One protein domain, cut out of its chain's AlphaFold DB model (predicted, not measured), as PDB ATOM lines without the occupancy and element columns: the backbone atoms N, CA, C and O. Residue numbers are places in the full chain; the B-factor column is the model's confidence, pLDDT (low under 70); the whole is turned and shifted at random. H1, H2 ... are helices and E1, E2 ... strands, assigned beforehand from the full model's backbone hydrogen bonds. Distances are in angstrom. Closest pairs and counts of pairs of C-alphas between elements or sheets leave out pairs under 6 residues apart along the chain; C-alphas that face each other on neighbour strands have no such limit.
ATOM      1  N   GLU A  49     -25.858 -40.743 -10.422       93.31
ATOM      2  CA  GLU A  49     -26.819 -41.845 -10.498       93.31
ATOM      3  C   GLU A  49     -28.097 -41.437 -11.237       93.31
ATOM      4  O   GLU A  49     -28.779 -42.271 -11.830       93.31
ATOM      5  N   GLU A  50     -28.490 -40.167 -11.157       91.81
ATOM      6  CA  GLU A  50     -29.589 -39.620 -11.948       91.81
ATOM      7  C   GLU A  50     -29.201 -39.498 -13.428       91.81
ATOM      8  O   GLU A  50     -29.965 -39.942 -14.286       91.81
ATOM      9  N   ALA A  51     -27.998 -38.995 -13.733       90.50
ATOM     10  CA  ALA A  51     -27.487 -38.913 -15.103       90.50
ATOM     11  C   ALA A  51     -27.436 -40.292 -15.780       90.50
ATOM     12  O   ALA A  51     -27.946 -40.458 -16.888       90.50
ATOM     13  N   GLU A  52     -26.882 -41.295 -15.096       93.25
ATOM     14  CA  GLU A  52     -26.772 -42.663 -15.611       93.25
ATOM     15  C   GLU A  52     -28.142 -43.295 -15.860       93.25
ATOM     16  O   GLU A  52     -28.346 -43.955 -16.878       93.25
ATOM     17  N   ARG A  53     -29.111 -43.051 -14.967       92.75
ATOM     18  CA  ARG A  53     -30.486 -43.546 -15.124       92.75
ATOM     19  C   ARG A  53     -31.208 -42.911 -16.308       92.75
ATOM     20  O   ARG A  53     -31.925 -43.615 -17.012       92.75
ATOM     21  N   VAL A  54     -31.037 -41.607 -16.528       91.12
ATOM     22  CA  VAL A  54     -31.696 -40.882 -17.629       91.12
ATOM     23  C   VAL A  54     -31.078 -41.240 -18.980       91.12
ATOM     24  O   VAL A  54     -31.804 -41.456 -19.948       91.12
ATOM     25  N   VAL A  55     -29.747 -41.308 -19.054       89.69
ATOM     26  CA  VAL A  55     -29.013 -41.575 -20.303       89.69
ATOM     27  C   VAL A  55     -28.933 -43.077 -20.611       89.69
ATOM     28  O   VAL A  55     -28.720 -43.456 -21.761       89.69
ATOM     29  N   ASN A  56     -29.154 -43.934 -19.610       92.69
ATOM     30  CA  ASN A  56     -28.989 -45.386 -19.691       92.69
ATOM     31  C   ASN A  56     -27.573 -45.793 -20.142       92.69
ATOM     32  O   ASN A  56     -27.386 -46.677 -20.980       92.69
ATOM     33  N   ALA A  57     -26.570 -45.100 -19.605       90.62
ATOM     34  CA  ALA A  57     -25.158 -45.342 -19.868       90.62
ATOM     35  C   ALA A  57     -24.329 -44.958 -18.632       90.62
ATOM     36  O   ALA A  57     -24.732 -44.045 -17.908       90.62
ATOM     37  N   PRO A  58     -23.185 -45.619 -18.387       90.44
ATOM     38  CA  PRO A  58     -22.320 -45.279 -17.264       90.44
ATOM     39  C   PRO A  58     -21.685 -43.899 -17.451       90.44
ATOM     40  O   PRO A  58     -21.309 -43.510 -18.563       90.44
ATOM     41  N   ALA A  59     -21.509 -43.172 -16.354       91.94
ATOM     42  CA  ALA A  59     -20.773 -41.921 -16.360       91.94
ATOM     43  C   ALA A  59     -19.275 -42.204 -16.538       91.94
ATOM     44  O   ALA A  59     -18.659 -42.919 -15.750       91.94
ATOM     45  N   LEU A  60     -18.667 -41.629 -17.579       91.38
ATOM     46  CA  LEU A  60     -17.248 -41.865 -17.874       91.38
ATOM     47  C   LEU A  60     -16.308 -41.049 -16.978       91.38
ATOM     48  O   LEU A  60     -15.225 -41.523 -16.635       91.38
ATOM     49  N   ALA A  61     -16.695 -39.821 -16.630       91.88
ATOM     50  CA  ALA A  61     -15.947 -38.940 -15.741       91.88
ATOM     51  C   ALA A  61     -16.830 -37.794 -15.224       91.88
ATOM     52  O   ALA A  61     -17.832 -37.439 -15.846       91.88
ATOM     53  N   VAL A  62     -16.399 -37.168 -14.127       91.00
ATOM     54  CA  VAL A  62     -16.944 -35.900 -13.633       91.00
ATOM     55  C   VAL A  62     -15.890 -34.827 -13.842       91.00
ATOM     56  O   VAL A  62     -14.821 -34.885 -13.242       91.00
ATOM     57  N   VAL A  63     -16.189 -33.850 -14.695       89.06
ATOM     58  CA  VAL A  63     -15.299 -32.713 -14.945       89.06
ATOM     59  C   VAL A  63     -15.783 -31.540 -14.091       89.06
ATOM     60  O   VAL A  63     -16.910 -31.075 -14.294       89.06
ATOM     61  N   PRO A  64     -14.992 -31.059 -13.117       82.12
ATOM     62  CA  PRO A  64     -15.400 -29.946 -12.279       82.12
ATOM     63  C   PRO A  64     -15.534 -28.682 -13.128       82.12
ATOM     64  O   PRO A  64     -14.645 -28.337 -13.908       82.12
ATOM     65  N   GLU A  88      -8.433 -20.939 -19.592       61.91
ATOM     66  CA  GLU A  88      -7.503 -21.819 -18.856       61.91
ATOM     67  C   GLU A  88      -8.039 -23.258 -18.766       61.91
ATOM     68  O   GLU A  88      -7.274 -24.215 -18.838       61.91
ATOM     69  N   THR A  89      -9.367 -23.391 -18.773       63.31
ATOM     70  CA  THR A  89     -10.138 -24.635 -18.800       63.31
ATOM     71  C   THR A  89     -10.032 -25.399 -20.132       63.31
ATOM     72  O   THR A  89     -10.051 -26.629 -20.149       63.31
ATOM     73  N   ALA A  90      -9.908 -24.702 -21.270       69.31
ATOM     74  CA  ALA A  90      -9.829 -25.305 -22.608       69.31
ATOM     75  C   ALA A  90      -8.511 -26.053 -22.858       69.31
ATOM     76  O   ALA A  90      -8.489 -26.999 -23.638       69.31
ATOM     77  N   LEU A  91      -7.440 -25.658 -22.166       76.00
ATOM     78  CA  LEU A  91      -6.096 -26.231 -22.297       76.00
ATOM     79  C   LEU A  91      -5.548 -26.674 -20.930       76.00
ATOM     80  O   LEU A  91      -4.362 -26.501 -20.644       76.00
ATOM     81  N   ALA A  92      -6.412 -27.217 -20.070       78.00
ATOM     82  CA  ALA A  92      -6.082 -27.556 -18.686       78.00
ATOM     83  C   ALA A  92      -4.877 -28.505 -18.587       78.00
ATOM     84  O   ALA A  92      -3.975 -28.285 -17.780       78.00
ATOM     85  N   LEU A  93      -4.813 -29.509 -19.466       81.88
ATOM     86  CA  LEU A  93      -3.713 -30.481 -19.518       81.88
ATOM     87  C   LEU A  93      -2.359 -29.892 -19.938       81.88
ATOM     88  O   LEU A  93      -1.329 -30.486 -19.628       81.88
ATOM     89  N   LEU A  94      -2.351 -28.749 -20.629       79.81
ATOM     90  CA  LEU A  94      -1.126 -28.066 -21.060       79.81
ATOM     91  C   LEU A  94      -0.707 -26.985 -20.063       79.81
ATOM     92  O   LEU A  94       0.465 -26.869 -19.722       79.81
ATOM     93  N   LYS A  95      -1.669 -26.188 -19.581       78.56
ATOM     94  CA  LYS A  95      -1.397 -25.029 -18.719       78.56
ATOM     95  C   LYS A  95      -1.249 -25.398 -17.247       78.56
ATOM     96  O   LYS A  95      -0.456 -24.778 -16.545       78.56
ATOM     97  N   GLN A  96      -2.026 -26.368 -16.769       80.06
ATOM     98  CA  GLN A  96      -2.071 -26.769 -15.362       80.06
ATOM     99  C   GLN A  96      -2.131 -28.302 -15.242       80.06
ATOM    100  O   GLN A  96      -3.131 -28.858 -14.776       80.06
ATOM    101  N   PRO A  97      -1.065 -29.018 -15.642       81.69
ATOM    102  CA  PRO A  97      -1.071 -30.478 -15.745       81.69
ATOM    103  C   PRO A  97      -1.287 -31.205 -14.411       81.69
ATOM    104  O   PRO A  97      -1.657 -32.374 -14.436       81.69
ATOM    105  N   SER A  98      -1.065 -30.546 -13.269       83.38
ATOM    106  CA  SER A  98      -1.285 -31.080 -11.915       83.38
ATOM    107  C   SER A  98      -2.631 -30.677 -11.294       83.38
ATOM    108  O   SER A  98      -2.870 -30.945 -10.116       83.38
ATOM    109  N   SER A  99      -3.505 -30.003 -12.046       85.50
ATOM    110  CA  SER A  99      -4.822 -29.575 -11.560       85.50
ATOM    111  C   SER A  99      -5.807 -30.744 -11.437       85.50
ATOM    112  O   SER A  99      -5.726 -31.736 -12.162       85.50
ATOM    113  N   ALA A 100      -6.812 -30.591 -10.567       85.88
ATOM    114  CA  ALA A 100      -7.932 -31.535 -10.479       85.88
ATOM    115  C   ALA A 100      -8.698 -31.651 -11.811       85.88
ATOM    116  O   ALA A 100      -9.233 -32.709 -12.147       85.88
ATOM    117  N   LEU A 101      -8.720 -30.569 -12.591       86.44
ATOM    118  CA  LEU A 101      -9.312 -30.544 -13.920       86.44
ATOM    119  C   LEU A 101      -8.531 -31.434 -14.903       86.44
ATOM    120  O   LEU A 101      -9.135 -32.247 -15.602       86.44
ATOM    121  N   ALA A 102      -7.199 -31.347 -14.909       87.75
ATOM    122  CA  ALA A 102      -6.342 -32.221 -15.710       87.75
ATOM    123  C   ALA A 102      -6.518 -33.706 -15.335       87.75
ATOM    124  O   ALA A 102      -6.688 -34.547 -16.221       87.75
ATOM    125  N   GLU A 103      -6.568 -34.032 -14.040       90.44
ATOM    126  CA  GLU A 103      -6.829 -35.404 -13.570       90.44
ATOM    127  C   GLU A 103      -8.208 -35.930 -13.987       90.44
ATOM    128  O   GLU A 103      -8.360 -37.104 -14.338       90.44
ATOM    129  N   SER A 104      -9.214 -35.055 -14.044       92.06
ATOM    130  CA  SER A 104     -10.552 -35.419 -14.525       92.06
ATOM    131  C   SER A 104     -10.527 -35.845 -16.000       92.06
ATOM    132  O   SER A 104     -11.185 -36.815 -16.375       92.06
ATOM    133  N   PHE A 105      -9.715 -35.189 -16.838       92.69
ATOM    134  CA  PHE A 105      -9.545 -35.580 -18.243       92.69
ATOM    135  C   PHE A 105      -8.695 -36.845 -18.428       92.69
ATOM    136  O   PHE A 105      -8.999 -37.648 -19.310       92.69
ATOM    137  N   ARG A 106      -7.686 -37.090 -17.580       91.56
ATOM    138  CA  ARG A 106      -6.957 -38.377 -17.564       91.56
ATOM    139  C   ARG A 106      -7.864 -39.540 -17.158       91.56
ATOM    140  O   ARG A 106      -7.785 -40.625 -17.740       91.56
ATOM    141  N   THR A 107      -8.766 -39.292 -16.211       93.75
ATOM    142  CA  THR A 107      -9.810 -40.245 -15.815       93.75
ATOM    143  C   THR A 107     -10.754 -40.524 -16.984       93.75
ATOM    144  O   THR A 107     -10.963 -41.684 -17.327       93.75
ATOM    145  N   LEU A 108     -11.240 -39.477 -17.666       93.94
ATOM    146  CA  LEU A 108     -12.081 -39.614 -18.859       93.94
ATOM    147  C   LEU A 108     -11.401 -40.451 -19.949       93.94
ATOM    148  O   LEU A 108     -12.015 -41.376 -20.478       93.94
ATOM    149  N   LEU A 109     -10.134 -40.162 -20.256       92.50
ATOM    150  CA  LEU A 109      -9.345 -40.933 -21.218       92.50
ATOM    151  C   LEU A 109      -9.299 -42.418 -20.843       92.50
ATOM    152  O   LEU A 109      -9.553 -43.281 -21.684       92.50
ATOM    153  N   THR A 110      -8.993 -42.714 -19.581       92.19
ATOM    154  CA  THR A 110      -8.903 -44.089 -19.079       92.19
ATOM    155  C   THR A 110     -10.238 -44.818 -19.240       92.19
ATOM    156  O   THR A 110     -10.270 -45.914 -19.798       92.19
ATOM    157  N   SER A 111     -11.347 -44.189 -18.845       92.75
ATOM    158  CA  SER A 111     -12.696 -44.744 -19.004       92.75
ATOM    159  C   SER A 111     -13.051 -45.005 -20.471       92.75
ATOM    160  O   SER A 111     -13.562 -46.076 -20.792       92.75
ATOM    161  N   VAL A 112     -12.737 -44.076 -21.382       91.75
ATOM    162  CA  VAL A 112     -12.990 -44.240 -22.827       91.75
ATOM    163  C   VAL A 112     -12.212 -45.430 -23.388       91.75
ATOM    164  O   VAL A 112     -12.792 -46.280 -24.060       91.75
ATOM    165  N   VAL A 113     -10.920 -45.538 -23.081       88.62
ATOM    166  CA  VAL A 113     -10.058 -46.626 -23.577       88.62
ATOM    167  C   VAL A 113     -10.505 -47.988 -23.041       88.62
ATOM    168  O   VAL A 113     -10.466 -48.975 -23.775       88.62
ATOM    169  N   LEU A 114     -10.950 -48.051 -21.783       87.94
ATOM    170  CA  LEU A 114     -11.431 -49.289 -21.166       87.94
ATOM    171  C   LEU A 114     -12.846 -49.676 -21.617       87.94
ATOM    172  O   LEU A 114     -13.167 -50.863 -21.614       87.94
ATOM    173  N   SER A 115     -13.670 -48.714 -22.046       85.94
ATOM    174  CA  SER A 115     -15.072 -48.955 -22.419       85.94
ATOM    175  C   SER A 115     -15.252 -49.914 -23.603       85.94
ATOM    176  O   SER A 115     -16.290 -50.565 -23.706       85.94
ATOM    177  N   THR A 116     -14.247 -50.042 -24.476       77.25
ATOM    178  CA  THR A 116     -14.303 -50.912 -25.663       77.25
ATOM    179  C   THR A 116     -13.189 -51.962 -25.702       77.25
ATOM    180  O   THR A 116     -12.869 -52.502 -26.765       77.25
ATOM    181  N   ALA A 117     -12.584 -52.294 -24.556       74.00
ATOM    182  CA  ALA A 117     -11.585 -53.360 -24.484       74.00
ATOM    183  C   ALA A 117     -12.133 -54.669 -25.106       74.00
ATOM    184  O   ALA A 117     -13.273 -55.046 -24.826       74.00
ATOM    185  N   PRO A 118     -11.363 -55.377 -25.962       78.12
ATOM    186  CA  PRO A 118      -9.910 -55.289 -26.154       78.12
ATOM    187  C   PRO A 118      -9.421 -54.300 -27.231       78.12
ATOM    188  O   PRO A 118      -8.210 -54.190 -27.415       78.12
ATOM    189  N   ARG A 119     -10.300 -53.601 -27.967       83.06
ATOM    190  CA  ARG A 119      -9.888 -52.655 -29.024       83.06
ATOM    191  C   ARG A 119     -10.386 -51.241 -28.703       83.06
ATOM    192  O   ARG A 119     -11.595 -51.021 -28.771       83.06
ATOM    193  N   PRO A 120      -9.501 -50.280 -28.382       79.19
ATOM    194  CA  PRO A 120      -9.926 -48.910 -28.104       79.19
ATOM    195  C   PRO A 120     -10.635 -48.292 -29.325       79.19
ATOM    196  O   PRO A 120     -10.347 -48.690 -30.462       79.19
ATOM    197  N   PRO A 121     -11.555 -47.333 -29.124       85.31
ATOM    198  CA  PRO A 121     -12.284 -46.729 -30.229       85.31
ATOM    199  C   PRO A 121     -11.342 -45.838 -31.050       85.31
ATOM    200  O   PRO A 121     -10.582 -45.053 -30.491       85.31
ATOM    201  N   GLN A 122     -11.400 -45.950 -32.380       88.94
ATOM    202  CA  GLN A 122     -10.599 -45.115 -33.291       88.94
ATOM    203  C   GLN A 122     -11.288 -43.797 -33.660       88.94
ATOM    204  O   GLN A 122     -10.629 -42.839 -34.048       88.94
ATOM    205  N   VAL A 123     -12.619 -43.749 -33.549       92.44
ATOM    206  CA  VAL A 123     -13.431 -42.569 -33.853       92.44
ATOM    207  C   VAL A 123     -14.342 -42.305 -32.667       92.44
ATOM    208  O   VAL A 123     -15.108 -43.181 -32.265       92.44
ATOM    209  N   LEU A 124     -14.259 -41.095 -32.118       93.31
ATOM    210  CA  LEU A 124     -15.070 -40.656 -30.992       93.31
ATOM    211  C   LEU A 124     -15.843 -39.392 -31.371       93.31
ATOM    212  O   LEU A 124     -15.251 -38.383 -31.746       93.31
ATOM    213  N   LEU A 125     -17.167 -39.445 -31.238       94.44
ATOM    214  CA  LEU A 125     -18.033 -38.277 -31.365       94.44
ATOM    215  C   LEU A 125     -18.307 -37.697 -29.978       94.44
ATOM    216  O   LEU A 125     -18.788 -38.403 -29.094       94.44
ATOM    217  N   ILE A 126     -18.064 -36.399 -29.812       93.88
ATOM    218  CA  ILE A 126     -18.400 -35.669 -28.588       93.88
ATOM    219  C   ILE A 126     -19.535 -34.704 -28.903       93.88
ATOM    220  O   ILE A 126     -19.417 -33.834 -29.765       93.88
ATOM    221  N   THR A 127     -20.646 -34.866 -28.195       93.00
ATOM    222  CA  THR A 127     -21.855 -34.061 -28.370       93.00
ATOM    223  C   THR A 127     -22.462 -33.704 -27.017       93.00
ATOM    224  O   THR A 127     -22.000 -34.158 -25.973       93.00
ATOM    225  N   SER A 128     -23.462 -32.834 -27.038       90.69
ATOM    226  CA  SER A 128     -24.098 -32.267 -25.857       90.69
ATOM    227  C   SER A 128     -25.601 -32.120 -26.093       90.69
ATOM    228  O   SER A 128     -26.025 -31.901 -27.231       90.69
ATOM    229  N   ALA A 129     -26.416 -32.230 -25.043       87.31
ATOM    230  CA  ALA A 129     -27.869 -32.078 -25.161       87.31
ATOM    231  C   ALA A 129     -28.247 -30.613 -25.420       87.31
ATOM    232  O   ALA A 129     -29.199 -30.316 -26.145       87.31
ATOM    233  N   THR A 130     -27.463 -29.684 -24.865       86.31
ATOM    234  CA  THR A 130     -27.646 -28.243 -25.048       86.31
ATOM    235  C   THR A 130     -26.349 -27.527 -25.431       86.31
ATOM    236  O   THR A 130     -25.256 -28.100 -25.487       86.31
ATOM    237  N   ALA A 131     -26.453 -26.245 -25.784       84.38
ATOM    238  CA  ALA A 131     -25.284 -25.418 -26.059       84.38
ATOM    239  C   ALA A 131     -24.560 -25.036 -24.754       84.38
ATOM    240  O   ALA A 131     -25.202 -24.780 -23.744       84.38
ATOM    241  N   ARG A 132     -23.228 -24.873 -24.820       81.81
ATOM    242  CA  ARG A 132     -22.361 -24.441 -23.698       81.81
ATOM    243  C   ARG A 132     -22.201 -25.458 -22.552       81.81
ATOM    244  O   ARG A 132     -21.762 -25.076 -21.478       81.81
ATOM    245  N   GLU A 133     -22.437 -26.746 -22.803       84.88
ATOM    246  CA  GLU A 133     -22.152 -27.844 -21.850       84.88
ATOM    247  C   GLU A 133     -20.673 -28.284 -21.818       84.88
ATOM    248  O   GLU A 133     -20.326 -29.250 -21.152       84.88
ATOM    249  N   GLY A 134     -19.783 -27.605 -22.551       87.25
ATOM    250  CA  GLY A 134     -18.347 -27.915 -22.535       87.25
ATOM    251  C   GLY A 134     -17.875 -28.946 -23.567       87.25
ATOM    252  O   GLY A 134     -16.721 -29.349 -23.507       87.25
ATOM    253  N   LYS A 135     -18.700 -29.330 -24.557       91.19
ATOM    254  CA  LYS A 135     -18.319 -30.291 -25.619       91.19
ATOM    255  C   LYS A 135     -16.957 -30.011 -26.279       91.19
ATOM    256  O   LYS A 135     -16.131 -30.913 -26.343       91.19
ATOM    257  N   SER A 136     -16.695 -28.774 -26.710       90.12
ATOM    258  CA  SER A 136     -15.432 -28.401 -27.369       90.12
ATOM    259  C   SER A 136     -14.247 -28.462 -26.401       90.12
ATOM    260  O   SER A 136     -13.185 -28.955 -26.761       90.12
ATOM    261  N   THR A 137     -14.447 -28.042 -25.147       90.06
ATOM    262  CA  THR A 137     -13.449 -28.142 -24.071       90.06
ATOM    263  C   THR A 137     -13.095 -29.596 -23.765       90.06
ATOM    264  O   THR A 137     -11.916 -29.929 -23.643       90.06
ATOM    265  N   THR A 138     -14.099 -30.469 -23.675       92.44
ATOM    266  CA  THR A 138     -13.903 -31.903 -23.444       92.44
ATOM    267  C   THR A 138     -13.214 -32.568 -24.627       92.44
ATOM    268  O   THR A 138     -12.278 -33.333 -24.418       92.44
ATOM    269  N   ALA A 139     -13.618 -32.246 -25.858       93.25
ATOM    270  CA  ALA A 139     -12.985 -32.775 -27.062       93.25
ATOM    271  C   ALA A 139     -11.514 -32.385 -27.163       93.25
ATOM    272  O   ALA A 139     -10.667 -33.244 -27.396       93.25
ATOM    273  N   LEU A 140     -11.207 -31.113 -26.917       91.56
ATOM    274  CA  LEU A 140      -9.846 -30.604 -26.985       91.56
ATOM    275  C   LEU A 140      -8.945 -31.223 -25.914       91.56
ATOM    276  O   LEU A 140      -7.883 -31.747 -26.243       91.56
ATOM    277  N   ASN A 141      -9.371 -31.236 -24.648       91.25
ATOM    278  CA  ASN A 141      -8.567 -31.839 -23.582       91.25
ATOM    279  C   ASN A 141      -8.421 -33.358 -23.758       91.25
ATOM    280  O   ASN A 141      -7.344 -33.891 -23.518       91.25
ATOM    281  N   LEU A 142      -9.454 -34.070 -24.216       92.12
ATOM    282  CA  LEU A 142      -9.321 -35.502 -24.486       92.12
ATOM    283  C   LEU A 142      -8.344 -35.777 -25.637       92.12
ATOM    284  O   LEU A 142      -7.531 -36.694 -25.531       92.12
ATOM    285  N   ALA A 143      -8.372 -34.965 -26.698       91.75
ATOM    286  CA  ALA A 143      -7.410 -35.063 -27.791       91.75
ATOM    287  C   ALA A 143      -5.974 -34.789 -27.316       91.75
ATOM    288  O   ALA A 143      -5.061 -35.533 -27.660       91.75
ATOM    289  N   ILE A 144      -5.777 -33.777 -26.463       90.00
ATOM    290  CA  ILE A 144      -4.479 -33.503 -25.829       90.00
ATOM    291  C   ILE A 144      -4.029 -34.698 -24.980       90.00
ATOM    292  O   ILE A 144      -2.865 -35.081 -25.046       90.00
ATOM    293  N   ALA A 145      -4.926 -35.310 -24.203       90.62
ATOM    294  CA  ALA A 145      -4.597 -36.461 -23.365       90.62
ATOM    295  C   ALA A 145      -4.165 -37.683 -24.199       90.62
ATOM    296  O   ALA A 145      -3.194 -38.350 -23.844       90.62
ATOM    297  N   LEU A 146      -4.860 -37.960 -25.310       90.81
ATOM    298  CA  LEU A 146      -4.490 -39.006 -26.271       90.81
ATOM    299  C   LEU A 146      -3.116 -38.721 -26.896       90.81
ATOM    300  O   LEU A 146      -2.235 -39.581 -26.880       90.81
ATOM    301  N   ALA A 147      -2.891 -37.487 -27.354       89.19
ATOM    302  CA  ALA A 147      -1.616 -37.072 -27.931       89.19
ATOM    303  C   ALA A 147      -0.452 -37.169 -26.924       89.19
ATOM    304  O   ALA A 147       0.605 -37.693 -27.261       89.19
ATOM    305  N   GLN A 148      -0.649 -36.749 -25.666       86.94
ATOM    306  CA  GLN A 148       0.353 -36.871 -24.593       86.94
ATOM    307  C   GLN A 148       0.695 -38.328 -24.254       86.94
ATOM    308  O   GLN A 148       1.804 -38.613 -23.806       86.94
ATOM    309  N   ARG A 149      -0.239 -39.262 -24.476       87.19
ATOM    310  CA  ARG A 149       0.009 -40.704 -24.348       87.19
ATOM    311  C   ARG A 149       0.827 -41.269 -25.520       87.19
ATOM    312  O   ARG A 149       1.308 -42.395 -25.427       87.19
ATOM    313  N   GLY A 150       1.004 -40.496 -26.591       86.62
ATOM    314  CA  GLY A 150       1.705 -40.888 -27.813       86.62
ATOM    315  C   GLY A 150       0.790 -41.400 -28.927       86.62
ATOM    316  O   GLY A 150       1.295 -41.911 -29.926       86.62
ATOM    317  N   ASP A 151      -0.535 -41.282 -28.791       88.06
ATOM    318  CA  ASP A 151      -1.463 -41.692 -29.845       88.06
ATOM    319  C   ASP A 151      -1.504 -40.656 -30.977       88.06
ATOM    320  O   ASP A 151      -1.654 -39.453 -30.739       88.06
ATOM    321  N   SER A 152      -1.455 -41.127 -32.227       88.94
ATOM    322  CA  SER A 152      -1.735 -40.278 -33.389       88.94
ATOM    323  C   SER A 152      -3.195 -39.828 -33.336       88.94
ATOM    324  O   SER A 152      -4.113 -40.628 -33.522       88.94
ATOM    325  N   THR A 153      -3.400 -38.551 -33.017       89.94
ATOM    326  CA  THR A 153      -4.716 -38.008 -32.677       89.94
ATOM    327  C   THR A 153      -5.091 -36.892 -33.640       89.94
ATOM    328  O   THR A 153      -4.370 -35.905 -33.764       89.94
ATOM    329  N   LEU A 154      -6.247 -37.032 -34.289       91.25
ATOM    330  CA  LEU A 154      -6.851 -36.001 -35.128       91.25
ATOM    331  C   LEU A 154      -8.112 -35.472 -34.443       91.25
ATOM    332  O   LEU A 154      -9.025 -36.241 -34.140       91.25
ATOM    333  N   ILE A 155      -8.176 -34.158 -34.233       90.88
ATOM    334  CA  ILE A 155      -9.386 -33.478 -33.771       90.88
ATOM    335  C   ILE A 155     -10.047 -32.751 -34.943       90.88
ATOM    336  O   ILE A 155      -9.388 -32.045 -35.701       90.88
ATOM    337  N   ILE A 156     -11.358 -32.937 -35.096       91.75
ATOM    338  CA  ILE A 156     -12.152 -32.324 -36.165       91.75
ATOM    339  C   ILE A 156     -13.261 -31.495 -35.516       91.75
ATOM    340  O   ILE A 156     -14.100 -32.041 -34.798       91.75
ATOM    341  N   ASP A 157     -13.288 -30.186 -35.782       90.31
ATOM    342  CA  ASP A 157     -14.405 -29.329 -35.375       90.31
ATOM    343  C   ASP A 157     -15.556 -29.455 -36.382       90.31
ATOM    344  O   ASP A 157     -15.547 -28.851 -37.456       90.31
ATOM    345  N   ALA A 158     -16.537 -30.294 -36.047       90.62
ATOM    346  CA  ALA A 158     -17.730 -30.508 -36.861       90.62
ATOM    347  C   ALA A 158     -18.879 -29.525 -36.541       90.62
ATOM    348  O   ALA A 158     -19.942 -29.615 -37.162       90.62
ATOM    349  N   ASP A 159     -18.709 -28.581 -35.603       88.88
ATOM    350  CA  ASP A 159     -19.699 -27.524 -35.348       88.88
ATOM    351  C   ASP A 159     -19.503 -26.368 -36.339       88.88
ATOM    352  O   ASP A 159     -18.923 -25.329 -36.034       88.88
ATOM    353  N   LEU A 160     -20.038 -26.536 -37.551       86.94
ATOM    354  CA  LEU A 160     -19.934 -25.532 -38.619       86.94
ATOM    355  C   LEU A 160     -20.695 -24.228 -38.321       86.94
ATOM    356  O   LEU A 160     -20.560 -23.255 -39.060       86.94
ATOM    357  N   ARG A 161     -21.532 -24.197 -37.275       83.94
ATOM    358  CA  ARG A 161     -22.317 -23.007 -36.920       83.94
ATOM    359  C   ARG A 161     -21.552 -22.096 -35.970       83.94
ATOM    360  O   ARG A 161     -21.703 -20.879 -36.051       83.94
ATOM    361  N   ARG A 162     -20.826 -22.674 -35.014       81.69
ATOM    362  CA  ARG A 162     -20.021 -21.950 -34.021       81.69
ATOM    363  C   ARG A 162     -18.737 -22.740 -33.733       81.69
ATOM    364  O   ARG A 162     -18.642 -23.311 -32.643       81.69
ATOM    365  N   PRO A 163     -17.786 -22.786 -34.686       83.25
ATOM    366  CA  PRO A 163     -16.513 -23.460 -34.472       83.25
ATOM    367  C   PRO A 163     -15.769 -22.770 -33.325       83.25
ATOM    368  O   PRO A 163     -15.816 -21.548 -33.200       83.25
ATOM    369  N   GLY A 164     -15.128 -23.551 -32.462       81.81
ATOM    370  CA  GLY A 164     -14.482 -23.036 -31.247       81.81
ATOM    371  C   GLY A 164     -13.139 -23.680 -30.925       81.81
ATOM    372  O   GLY A 164     -12.419 -23.194 -30.052       81.81
ATOM    373  N   ILE A 165     -12.778 -24.767 -31.612       86.31
ATOM    374  CA  ILE A 165     -11.502 -25.457 -31.393       86.31
ATOM    375  C   ILE A 165     -10.342 -24.632 -31.956       86.31
ATOM    376  O   ILE A 165      -9.334 -24.480 -31.273       86.31
ATOM    377  N   ALA A 166     -10.508 -24.058 -33.153       82.69
ATOM    378  CA  ALA A 166      -9.495 -23.217 -33.791       82.69
ATOM    379  C   ALA A 166      -9.130 -22.000 -32.926       82.69
ATOM    380  O   ALA A 166      -7.960 -21.807 -32.614       82.69
ATOM    381  N   GLU A 167     -10.136 -21.267 -32.437       81.31
ATOM    382  CA  GLU A 167      -9.948 -20.143 -31.508       81.31
ATOM    383  C   GLU A 167      -9.253 -20.585 -30.206       81.31
ATOM    384  O   GLU A 167      -8.344 -19.920 -29.716       81.31
ATOM    385  N   SER A 168      -9.634 -21.743 -29.654       81.56
ATOM    386  CA  SER A 168      -9.034 -22.269 -28.416       81.56
ATOM    387  C   SER A 168      -7.555 -22.638 -28.567       81.56
ATOM    388  O   SER A 168      -6.826 -22.644 -27.574       81.56
ATOM    389  N   LEU A 169      -7.127 -22.962 -29.786       79.06
ATOM    390  CA  LEU A 169      -5.759 -23.331 -30.148       79.06
ATOM    391  C   LEU A 169      -4.966 -22.172 -30.772       79.06
ATOM    392  O   LEU A 169      -3.829 -22.389 -31.184       79.06
ATOM    393  N   ASP A 170      -5.541 -20.966 -30.829       77.56
ATOM    394  CA  ASP A 170      -4.944 -19.792 -31.487       77.56
ATOM    395  C   ASP A 170      -4.567 -20.067 -32.960       77.56
ATOM    396  O   ASP A 170      -3.565 -19.574 -33.478       77.56
ATOM    397  N   LEU A 171      -5.361 -20.905 -33.642       77.56
ATOM    398  CA  LEU A 171      -5.203 -21.177 -35.070       77.56
ATOM    399  C   LEU A 171      -5.692 -19.973 -35.870       77.56
ATOM    400  O   LEU A 171      -6.760 -19.428 -35.592       77.56
ATOM    401  N   ALA A 172      -4.937 -19.591 -36.900       68.94
ATOM    402  CA  ALA A 172      -5.379 -18.562 -37.831       68.94
ATOM    403  C   ALA A 172      -6.707 -18.971 -38.489       68.94
ATOM    404  O   ALA A 172      -6.824 -20.081 -39.018       68.94
ATOM    405  N   ASP A 173      -7.679 -18.057 -38.492       63.06
ATOM    406  CA  ASP A 173      -8.920 -18.224 -39.247       63.06
ATOM    407  C   ASP A 173      -8.592 -18.448 -40.731       63.06
ATOM    408  O   ASP A 173      -7.848 -17.682 -41.351       63.06
ATOM    409  N   GLY A 174      -9.131 -19.520 -41.313       65.00
ATOM    410  CA  GLY A 174      -8.802 -19.923 -42.674       65.00
ATOM    411  C   GLY A 174      -9.660 -21.068 -43.202       65.00
ATOM    412  O   GLY A 174     -10.762 -21.334 -42.725       65.00
ATOM    413  N   GLU A 175      -9.137 -21.727 -44.232       74.44
ATOM    414  CA  GLU A 175      -9.719 -22.906 -44.868       74.44
ATOM    415  C   GLU A 175      -9.998 -23.997 -43.817       74.44
ATOM    416  O   GLU A 175      -9.113 -24.382 -43.057       74.44
ATOM    417  N   GLY A 176     -11.237 -24.484 -43.751       82.06
ATOM    418  CA  GLY A 176     -11.667 -25.436 -42.724       82.06
ATOM    419  C   GLY A 176     -12.579 -26.523 -43.274       82.06
ATOM    420  O   GLY A 176     -12.770 -26.652 -44.486       82.06
ATOM    421  N   LEU A 177     -13.198 -27.288 -42.372       87.50
ATOM    422  CA  LEU A 177     -14.017 -28.447 -42.736       87.50
ATOM    423  C   LEU A 177     -15.130 -28.106 -43.743       87.50
ATOM    424  O   LEU A 177     -15.349 -28.857 -44.686       87.50
ATOM    425  N   ALA A 178     -15.797 -26.956 -43.596       87.88
ATOM    426  CA  ALA A 178     -16.830 -26.517 -44.540       87.88
ATOM    427  C   ALA A 178     -16.292 -26.342 -45.975       87.88
ATOM    428  O   ALA A 178     -16.947 -26.732 -46.943       87.88
ATOM    429  N   GLY A 179     -15.094 -25.774 -46.119       86.19
ATOM    430  CA  GLY A 179     -14.465 -25.579 -47.424       86.19
ATOM    431  C   GLY A 179     -13.958 -26.890 -48.034       86.19
ATOM    432  O   GLY A 179     -14.099 -27.104 -49.235       86.19
ATOM    433  N   PHE A 180     -13.480 -27.829 -47.213       89.06
ATOM    434  CA  PHE A 180     -13.155 -29.184 -47.673       89.06
ATOM    435  C   PHE A 180     -14.398 -29.945 -48.158       89.06
ATOM    436  O   PHE A 180     -14.400 -30.501 -49.252       89.06
ATOM    437  N   LEU A 181     -15.498 -29.906 -47.397       89.00
ATOM    438  CA  LEU A 181     -16.749 -30.589 -47.758       89.00
ATOM    439  C   LEU A 181     -17.406 -30.032 -49.032       89.00
ATOM    440  O   LEU A 181     -18.178 -30.736 -49.679       89.00
ATOM    441  N   THR A 182     -17.108 -28.784 -49.397       91.00
ATOM    442  CA  THR A 182     -17.581 -28.151 -50.640       91.00
ATOM    443  C   THR A 182     -16.613 -28.321 -51.815       91.00
ATOM    444  O   THR A 182     -16.935 -27.907 -52.927       91.00
ATOM    445  N   GLY A 183     -15.451 -28.951 -51.598       86.75
ATOM    446  CA  GLY A 183     -14.418 -29.166 -52.615       86.75
ATOM    447  C   GLY A 183     -13.550 -27.939 -52.913       86.75
ATOM    448  O   GLY A 183     -12.820 -27.946 -53.899       86.75
ATOM    449  N   ALA A 184     -13.623 -26.890 -52.088       86.75
ATOM    450  CA  ALA A 184     -12.832 -25.672 -52.264       86.75
ATOM    451  C   ALA A 184     -11.364 -25.850 -51.837       86.75
ATOM    452  O   ALA A 184     -10.488 -25.178 -52.381       86.75
ATOM    453  N   HIS A 185     -11.096 -26.757 -50.890       85.94
ATOM    454  CA  HIS A 185      -9.770 -26.972 -50.305       85.94
ATOM    455  C   HIS A 185      -9.449 -28.463 -50.191       85.94
ATOM    456  O   HIS A 185     -10.351 -29.282 -50.006       85.94
ATOM    457  N   SER A 186      -8.164 -28.814 -50.284       85.00
ATOM    458  CA  SER A 186      -7.689 -30.175 -50.024       85.00
ATOM    459  C   SER A 186      -7.498 -30.413 -48.522       85.00
ATOM    460  O   SER A 186      -7.461 -29.466 -47.733       85.00
ATOM    461  N   ILE A 187      -7.387 -31.677 -48.103       83.38
ATOM    462  CA  ILE A 187      -7.261 -32.018 -46.678       83.38
ATOM    463  C   ILE A 187      -5.941 -31.505 -46.080       83.38
ATOM    464  O   ILE A 187      -5.902 -31.081 -44.930       83.38
ATOM    465  N   GLU A 188      -4.880 -31.462 -46.882       81.00
ATOM    466  CA  GLU A 188      -3.552 -30.970 -46.502       81.00
ATOM    467  C   GLU A 188      -3.563 -29.457 -46.257       81.00
ATOM    468  O   GLU A 188      -2.823 -28.948 -45.420       81.00
ATOM    469  N   ALA A 189      -4.427 -28.728 -46.968       73.56
ATOM    470  CA  ALA A 189      -4.538 -27.283 -46.831       73.56
ATOM    471  C   ALA A 189      -5.228 -26.863 -45.519       73.56
ATOM    472  O   ALA A 189      -4.958 -25.769 -45.014       73.56
ATOM    473  N   ILE A 190      -6.065 -27.747 -44.955       78.06
ATOM    474  CA  ILE A 190      -6.872 -27.493 -43.750       78.06
ATOM    475  C   ILE A 190      -6.362 -28.206 -42.489       78.06
ATOM    476  O   ILE A 190      -6.849 -27.934 -41.391       78.06
ATOM    477  N   ALA A 191      -5.417 -29.140 -42.623       79.62
ATOM    478  CA  ALA A 191      -4.864 -29.889 -41.502       79.62
ATOM    479  C   ALA A 191      -3.692 -29.135 -40.854       79.62
ATOM    480  O   ALA A 191      -2.716 -28.768 -41.511       79.62
ATOM    481  N   PHE A 192      -3.770 -28.941 -39.538       75.31
ATOM    482  CA  PHE A 192      -2.729 -28.302 -38.732       75.31
ATOM    483  C   PHE A 192      -2.100 -29.323 -37.786       75.31
ATOM    484  O   PHE A 192      -2.811 -30.110 -37.159       75.31
ATOM    485  N   VAL A 193      -0.773 -29.294 -37.664       72.81
ATOM    486  CA  VAL A 193      -0.040 -30.079 -36.669       72.81
ATOM    487  C   VAL A 193       0.162 -29.222 -35.430       72.81
ATOM    488  O   VAL A 193       0.667 -28.098 -35.495       72.81
ATOM    489  N   VAL A 194      -0.249 -29.771 -34.291       68.94
ATOM    490  CA  VAL A 194      -0.066 -29.160 -32.977       68.94
ATOM    491  C   VAL A 194       0.852 -30.070 -32.170       68.94
ATOM    492  O   VAL A 194       0.473 -31.197 -31.852       68.94
ATOM    493  N   CYS A 195       2.044 -29.582 -31.825       63.34
ATOM    494  CA  CYS A 195       2.977 -30.271 -30.931       63.34
ATOM    495  C   CYS A 195       3.035 -29.524 -29.596       63.34
ATOM    496  O   CYS A 195       3.209 -28.309 -29.578       63.34
ATOM    497  N   ASP A 196       2.886 -30.230 -28.472       59.84
ATOM    498  CA  ASP A 196       3.007 -29.656 -27.119       59.84
ATOM    499  C   ASP A 196       2.135 -28.410 -26.854       59.84
ATOM    500  O   ASP A 196       2.467 -27.552 -26.037       59.84
ATOM    501  N   GLY A 197       0.989 -28.295 -27.537       53.84
ATOM    502  CA  GLY A 197       0.095 -27.143 -27.395       53.84
ATOM    503  C   GLY A 197       0.568 -25.867 -28.091       53.84
ATOM    504  O   GLY A 197      -0.032 -24.813 -27.884       53.84
ATOM    505  N   ILE A 198       1.622 -25.954 -28.902       54.50
ATOM    506  CA  ILE A 198       2.138 -24.880 -29.744       54.50
ATOM    507  C   ILE A 198       1.916 -25.283 -31.204       54.50
ATOM    508  O   ILE A 198       2.158 -26.421 -31.611       54.50
ATOM    509  N   LEU A 199       1.426 -24.332 -31.993       52.81
ATOM    510  CA  LEU A 199       1.347 -24.453 -33.441       52.81
ATOM    511  C   LEU A 199       2.731 -24.707 -34.024       52.81
ATOM    512  O   LEU A 199       3.601 -23.845 -33.904       52.81
ATOM    513  N   THR A 200       2.929 -25.861 -34.656       53.38
ATOM    514  CA  THR A 200       4.230 -26.190 -35.238       53.38
ATOM    515  C   THR A 200       4.258 -26.081 -36.752       53.38
ATOM    516  O   THR A 200       5.260 -25.572 -37.224       53.38
ATOM    517  N   GLU A 201       3.208 -26.442 -37.508       56.34
ATOM    518  CA  GLU A 201       3.129 -26.223 -38.974       56.34
ATOM    519  C   GLU A 201       1.807 -26.762 -39.581       56.34
ATOM    520  O   GLU A 201       1.049 -27.472 -38.917       56.34
ATOM    521  N   ARG A 202       1.507 -26.445 -40.856       58.31
ATOM    522  CA  ARG A 202       0.471 -27.174 -41.630       58.31
ATOM    523  C   ARG A 202       0.937 -28.612 -41.870       58.31
ATOM    524  O   ARG A 202       2.127 -28.840 -42.074       58.31
ATOM    525  N   ALA A 203       0.017 -29.575 -41.860       55.94
ATOM    526  CA  ALA A 203       0.357 -30.976 -42.086       55.94
ATOM    527  C   ALA A 203       1.016 -31.153 -43.464       55.94
ATOM    528  O   ALA A 203       0.442 -30.798 -44.492       55.94
TER     529      ALA A 203
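AT A GLANCE: This is residues 49 to 64 and 88 to 203 of the 207 residues of an uncharacterized protein of Acidobacteria bacterium (UniProt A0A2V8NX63). Two longer helices, H3 and H4, cross about perpendicular, with H4 in the middle of the domain and short H2 touching both. At one end of the longest axis lies H1; at the other lie H6, H7 and the hairpin E1 and E2. The printed part has 132 residues with seven named helices, H1 to H7, then two named strands in a sheet of order E1 - E2, antiparallel. The class is mostly helix, though named elements hold 63 of the 132 residues, under half. The whole is compact, with a radius of gyration of the C-alphas of 15.6 A and spans of 46 by 31 by 31 A.

HOW THE PARTS SIT: H1, residues 49 to 55, touches no helix. H2, residues 92 to 95, touches H3, residues 100 to 115, with residues 101 to 105 of H3 alone; their closest C-alphas, of Leu 93 and Ala 102, are 4.9 A apart. H3 touches H4, residues 135 to 148, about perpendicular at 78 degrees, with residues 105 to 109 of H3 alone; the closest C-alphas, of Phe 105 and Leu 142, are 6.2 A apart. H5, residues 165 to 168, is close to H4 but not clearly touching, the closest C-alphas, of Ser 136 and Ile 165, being 6.3 A apart. H6, residues 177 to 181, and H7, residues 187 to 190, only just touch, with 3 pairs of C-alphas within 8 A, the closest those of Phe 180 and Ile 187 at 6.6 A. E1, residues 192 to 195, and E2, residues 198 to 202, form a hairpin at 145 degrees; N 193 and O 201 are within hydrogen-bond range at 2.9 A. Every O i to N i+4 pair is within hydrogen-bond range in H1, H3, H4 and H6; H2, H5 and H7 are too short for one.

IN THESE COORDINATES: H1 begins at C-alpha 49, (-26.819, -41.845, -10.498). H3 is 22.3 A long and H4 19.8 A. E2 ends at C-alpha 202, (0.471, -27.174, -41.630).

THE WHOLE: The farthest C-alphas, of Glu 49 and Ala 184, are 46.9 A apart. Residues 65 to 87 are not printed; C-alphas 64 and 88 are 13.1 A apart across this cut. The links H3 to H4 and H4 to H5 are long. Mean pLDDT of the printed part is 83.7; residues 88 to 90, 172 to 174 and 194 to 203 are under 70.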